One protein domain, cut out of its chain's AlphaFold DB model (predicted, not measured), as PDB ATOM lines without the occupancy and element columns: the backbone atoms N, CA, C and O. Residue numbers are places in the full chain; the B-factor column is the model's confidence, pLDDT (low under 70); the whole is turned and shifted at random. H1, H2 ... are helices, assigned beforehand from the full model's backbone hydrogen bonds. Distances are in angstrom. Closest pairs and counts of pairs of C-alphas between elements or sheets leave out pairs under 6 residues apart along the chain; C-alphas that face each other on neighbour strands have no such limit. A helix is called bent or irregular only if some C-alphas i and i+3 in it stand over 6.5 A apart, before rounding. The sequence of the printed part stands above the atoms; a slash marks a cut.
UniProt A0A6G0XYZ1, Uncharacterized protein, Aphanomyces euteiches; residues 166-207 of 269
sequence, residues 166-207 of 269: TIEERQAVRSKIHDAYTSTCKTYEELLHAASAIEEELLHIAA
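AT A GLANCE: This is residues 166 to 207 of the 269 residues of an uncharacterized protein of Aphanomyces euteiches (UniProt A0A6G0XYZ1). Two long helices, H1 and then H2, meet near their ends at a tight link and open from there as a V. Between the far ends of the two arms the middle of the V is empty: residues 166 to 180, of which 167 to 180 belong to H1, stand free, and so do residues 196 to 207, of which 196 to 206 belong to H2. You are reading 42 printed residues with two named helices in the order H1, H2 and no named strand, in the class all helix. The whole is loose, with a radius of gyration of the C-alphas of 12.3 A, and flat, spanning 31 by 30 by 10 A.

HOW THE PARTS SIT: Begin with H1, residues 167 to 184, and go on to H2, residues 188 to 206. The two are close but not clearly touching, with 1 pair of C-alphas within 8 A. Look for that place at the C-alphas of Tyr 181 and Leu 191, the closest of the two helices, 6.7 A apart. The helices run opposite ways at a steep tilt of 50 degrees, and their centres are 16.4 A apart. In both H1 and H2 every O i to N i+4 pair is within hydrogen-bond range.

IN THESE COORDINATES: Find C-alpha 167 at (115.093, 216.169, 210.316); from there H1 runs 26.0 A to C-alpha 184 at (110.231, 207.496, 186.320). Pass the three residues 185 to 187, and H2 begins at C-alpha 188. It runs 26.6 A to C-alpha 206 at (133.764, 209.072, 196.955). Neither helix is bent.

THE WHOLE: The two C-alphas farthest apart are those of Thr 166 and Glu 189, at 33.2 A. The C-alphas of the first and last printed residues, Thr 166 and Ala 207, are 27.2 A apart. The printed part has no cut, and its one link, H1 to H2, is tight. The mean pLDDT of the printed part is 97.6, and no printed residue is under 70.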
ATOM      1  N   THR A 166     118.117 219.951 209.397       96.31
ATOM      2  CA  THR A 166     116.990 219.499 210.219       96.31
ATOM      3  C   THR A 166     116.491 218.115 209.787       96.31
ATOM      4  O   THR A 166     116.842 217.581 208.726       96.31
ATOM      5  N   ILE A 167     115.676 217.480 210.634       93.81
ATOM      6  CA  ILE A 167     115.093 216.169 210.316       93.81
ATOM      7  C   ILE A 167     114.112 216.319 209.152       93.81
ATOM      8  O   ILE A 167     114.116 215.495 208.239       93.81
ATOM      9  N   GLU A 168     113.329 217.387 209.167       97.00
ATOM     10  CA  GLU A 168     112.280 217.722 208.215       97.00
ATOM     11  C   GLU A 168     112.859 217.915 206.811       97.00
ATOM     12  O   GLU A 168     112.367 217.310 205.859       97.00
ATOM     13  N   GLU A 169     113.964 218.654 206.683       96.94
ATOM     14  CA  GLU A 169     114.660 218.837 205.404       96.94
ATOM     15  C   GLU A 169     115.148 217.502 204.833       96.94
ATOM     16  O   GLU A 169     114.924 217.197 203.659       96.94
ATOM     17  N   ARG A 170     115.752 216.645 205.668       96.94
ATOM     18  CA  ARG A 170     116.206 215.316 205.225       96.94
ATOM     19  C   ARG A 170     115.048 214.393 204.846       96.94
ATOM     20  O   ARG A 170     115.218 213.545 203.971       96.94
ATOM     21  N   GLN A 171     113.900 214.501 205.513       96.75
ATOM     22  CA  GLN A 171     112.702 213.743 205.137       96.75
ATOM     23  C   GLN A 171     112.130 214.249 203.812       96.75
ATOM     24  O   GLN A 171     111.849 213.435 202.939       96.75
ATOM     25  N   ALA A 172     112.061 215.567 203.609       97.44
ATOM     26  CA  ALA A 172     111.601 216.156 202.354       97.44
ATOM     27  C   ALA A 172     112.465 215.718 201.161       97.44
ATOM     28  O   ALA A 172     111.941 215.394 200.096       97.44
ATOM     29  N   VAL A 173     113.790 215.649 201.338       98.06
ATOM     30  CA  VAL A 173     114.696 215.117 200.309       98.06
ATOM     31  C   VAL A 173     114.445 213.626 200.058       98.06
ATOM     32  O   VAL A 173     114.361 213.221 198.901       98.06
ATOM     33  N   ARG A 174     114.256 212.810 201.108       96.69
ATOM     34  CA  ARG A 174     113.912 211.383 200.950       96.69
ATOM     35  C   ARG A 174     112.605 211.175 200.186       96.69
ATOM     36  O   ARG A 174     112.578 210.325 199.301       96.69
ATOM     37  N   SER A 175     111.568 211.960 200.474       98.19
ATOM     38  CA  SER A 175     110.302 211.917 199.732       98.19
ATOM     39  C   SER A 175     110.508 212.261 198.260       98.19
ATOM     40  O   SER A 175     110.092 211.497 197.402       98.19
ATOM     41  N   LYS A 176     111.254 213.329 197.946       98.44
ATOM     42  CA  LYS A 176     111.554 213.691 196.550       98.44
ATOM     43  C   LYS A 176     112.302 212.592 195.792       98.44
ATOM     44  O   LYS A 176     111.987 212.340 194.634       98.44
ATOM     45  N   ILE A 177     113.277 211.943 196.431       97.88
ATOM     46  CA  ILE A 177     114.012 210.819 195.829       97.88
ATOM     47  C   ILE A 177     113.058 209.650 195.558       97.88
ATOM     48  O   ILE A 177     113.058 209.088 194.465       97.88
ATOM     49  N   HIS A 178     112.217 209.305 196.533       97.50
ATOM     50  CA  HIS A 178     111.221 208.247 196.389       97.50
ATOM     51  C   HIS A 178     110.226 208.535 195.251       97.50
ATOM     52  O   HIS A 178     109.946 207.663 194.425       97.50
ATOM     53  N   ASP A 179     109.725 209.767 195.170       98.44
ATOM     54  CA  ASP A 179     108.781 210.198 194.138       98.44
ATOM     55  C   ASP A 179     109.422 210.189 192.743       98.44
ATOM     56  O   ASP A 179     108.781 209.791 191.768       98.44
ATOM     57  N   ALA A 180     110.700 210.565 192.627       98.31
ATOM     58  CA  ALA A 180     111.440 210.504 191.367       98.31
ATOM     59  C   ALA A 180     111.546 209.063 190.838       98.31
ATOM     60  O   ALA A 180     111.249 208.817 189.666       98.31
ATOM     61  N   TYR A 181     111.883 208.106 191.709       98.31
ATOM     62  CA  TYR A 181     111.923 206.690 191.342       98.31
ATOM     63  C   TYR A 181     110.540 206.155 190.975       98.31
ATOM     64  O   TYR A 181     110.391 205.508 189.945       98.31
ATOM     65  N   THR A 182     109.513 206.480 191.760       97.69
ATOM     66  CA  THR A 182     108.143 205.992 191.524       97.69
ATOM     67  C   THR A 182     107.533 206.567 190.238       97.69
ATOM     68  O   THR A 182     106.759 205.906 189.544       97.69
ATOM     69  N   SER A 183     107.856 207.815 189.897       97.81
ATOM     70  CA  SER A 183     107.345 208.465 188.686       97.81
ATOM     71  C   SER A 183     108.075 208.021 187.419       97.81
ATOM     72  O   SER A 183     107.419 207.875 186.384       97.81
ATOM     73  N   THR A 184     109.382 207.757 187.496       97.50
ATOM     74  CA  THR A 184     110.231 207.496 186.320       97.50
ATOM     75  C   THR A 184     110.415 206.006 186.037       97.50
ATOM     76  O   THR A 184     110.303 205.598 184.885       97.50
ATOM     77  N   CYS A 185     110.650 205.185 187.062       97.62
ATOM     78  CA  CYS A 185     110.853 203.744 186.914       97.62
ATOM     79  C   CYS A 185     109.499 203.034 187.014       97.62
ATOM     80  O   CYS A 185     108.846 203.071 188.059       97.62
ATOM     81  N   LYS A 186     109.051 202.406 185.923       97.62
ATOM     82  CA  LYS A 186     107.756 201.704 185.878       97.62
ATOM     83  C   LYS A 186     107.888 200.237 186.245       97.62
ATOM     84  O   LYS A 186     106.918 199.628 186.693       97.62
ATOM     85  N   THR A 187     109.079 199.684 186.063       98.19
ATOM     86  CA  THR A 187     109.392 198.302 186.416       98.19
ATOM     87  C   THR A 187     110.442 198.236 187.518       98.19
ATOM     88  O   THR A 187     111.221 199.166 187.734       98.19
ATOM     89  N   TYR A 188     110.465 197.105 188.223       98.00
ATOM     90  CA  TYR A 188     111.473 196.844 189.246       98.00
ATOM     91  C   TYR A 188     112.890 196.788 188.657       98.00
ATOM     92  O   TYR A 188     113.821 197.311 189.262       98.00
ATOM     93  N   GLU A 189     113.046 196.226 187.458       97.94
ATOM     94  CA  GLU A 189     114.345 196.140 186.779       97.94
ATOM     95  C   GLU A 189     114.892 197.527 186.412       97.94
ATOM     96  O   GLU A 189     116.061 197.813 186.652       97.94
ATOM     97  N   GLU A 190     114.043 198.435 185.915       97.69
ATOM     98  CA  GLU A 190     114.436 199.830 185.657       97.69
ATOM     99  C   GLU A 190     114.893 200.539 186.933       97.69
ATOM    100  O   GLU A 190     115.898 201.252 186.920       97.69
ATOM    101  N   LEU A 191     114.170 200.333 188.038       97.94
ATOM    102  CA  LEU A 191     114.549 200.869 189.342       97.94
ATOM    103  C   LEU A 191     115.904 200.314 189.790       97.94
ATOM    104  O   LEU A 191     116.755 201.074 190.247       97.94
ATOM    105  N   LEU A 192     116.112 199.003 189.649       97.75
ATOM    106  CA  LEU A 192     117.345 198.343 190.057       97.75
ATOM    107  C   LEU A 192     118.538 198.818 189.223       97.75
ATOM    108  O   LEU A 192     119.592 199.110 189.789       97.75
ATOM    109  N   HIS A 193     118.372 198.961 187.906       98.25
ATOM    110  CA  HIS A 193     119.399 199.510 187.021       98.25
ATOM    111  C   HIS A 193     119.739 200.961 187.379       98.25
ATOM    112  O   HIS A 193     120.914 201.285 187.545       98.25
ATOM    113  N   ALA A 194     118.728 201.819 187.548       98.25
ATOM    114  CA  ALA A 194     118.933 203.222 187.896       98.25
ATOM    115  C   ALA A 194     119.624 203.376 189.261       98.25
ATOM    116  O   ALA A 194     120.607 204.109 189.378       98.25
ATOM    117  N   ALA A 195     119.159 202.646 190.278       97.06
ATOM    118  CA  ALA A 195     119.752 202.673 191.610       97.06
ATOM    119  C   ALA A 195     121.197 202.148 191.610       97.06
ATOM    120  O   ALA A 195     122.060 202.743 192.253       97.06
ATOM    121  N   SER A 196     121.478 201.073 190.864       97.38
ATOM    122  CA  SER A 196     122.832 200.508 190.762       97.38
ATOM    123  C   SER A 196     123.801 201.467 190.068       97.38
ATOM    124  O   SER A 196     124.928 201.622 190.530       97.38
ATOM    125  N   ALA A 197     123.360 202.140 189.001       98.38
ATOM    126  CA  ALA A 197     124.177 203.118 188.286       98.38
ATOM    127  C   ALA A 197     124.525 204.331 189.165       98.38
ATOM    128  O   ALA A 197     125.682 204.732 189.225       98.38
ATOM    129  N   ILE A 198     123.543 204.875 189.894       97.94
ATOM    130  CA  ILE A 198     123.767 206.015 190.796       97.94
ATOM    131  C   ILE A 198     124.710 205.635 191.946       97.94
ATOM    132  O   ILE A 198     125.604 206.403 192.291       97.94
ATOM    133  N   GLU A 199     124.537 204.459 192.554       97.00
ATOM    134  CA  GLU A 199     125.412 204.014 193.648       97.00
ATOM    135  C   GLU A 199     126.850 203.755 193.184       97.00
ATOM    136  O   GLU A 199     127.789 204.090 193.907       97.00
ATOM    137  N   GLU A 200     127.041 203.191 191.989       97.88
ATOM    138  CA  GLU A 200     128.373 203.013 191.402       97.88
ATOM    139  C   GLU A 200     129.046 204.364 191.118       97.88
ATOM    140  O   GLU A 200     130.200 204.559 191.505       97.88
ATOM    141  N   GLU A 201     128.310 205.332 190.565       98.31
ATOM    142  CA  GLU A 201     128.815 206.686 190.318       98.31
ATOM    143  C   GLU A 201     129.213 207.388 191.628       98.31
ATOM    144  O   GLU A 201     130.311 207.943 191.743       98.31
ATOM    145  N   LEU A 202     128.360 207.322 192.658       97.38
ATOM    146  CA  LEU A 202     128.658 207.882 193.981       97.38
ATOM    147  C   LEU A 202     129.876 207.214 194.622       97.38
ATOM    148  O   LEU A 202     130.701 207.895 195.234       97.38
ATOM    149  N   LEU A 203     129.999 205.893 194.481       97.75
ATOM    150  CA  LEU A 203     131.150 205.137 194.957       97.75
ATOM    151  C   LEU A 203     132.435 205.585 194.256       97.75
ATOM    152  O   LEU A 203     133.455 205.774 194.919       97.75
ATOM    153  N   HIS A 204     132.387 205.786 192.941       98.19
ATOM    154  CA  HIS A 204     133.526 206.250 192.158       98.19
ATOM    155  C   HIS A 204     133.967 207.659 192.575       98.19
ATOM    156  O   HIS A 204     135.159 207.886 192.776       98.19
ATOM    157  N   ILE A 205     133.025 208.585 192.781       98.06
ATOM    158  CA  ILE A 205     133.325 209.953 193.234       98.06
ATOM    159  C   ILE A 205     133.892 209.960 194.664       98.06
ATOM    160  O   ILE A 205     134.775 210.758 194.978       98.06
ATOM    161  N   ALA A 206     133.375 209.101 195.547       96.81
ATOM    162  CA  ALA A 206     133.764 209.072 196.955       96.81
ATOM    163  C   ALA A 206     135.092 208.343 197.217       96.81
ATOM    164  O   ALA A 206     135.744 208.610 198.229       96.81
ATOM    165  N   ALA A 207     135.482 207.405 196.353       97.31
ATOM    166  CA  ALA A 207     136.679 206.602 196.551       97.31
ATOM    167  C   ALA A 207     137.959 207.438 196.336       97.31
ATOM    168  O   ALA A 207     138.183 207.954 195.242       97.31
TER     169      ALA A 207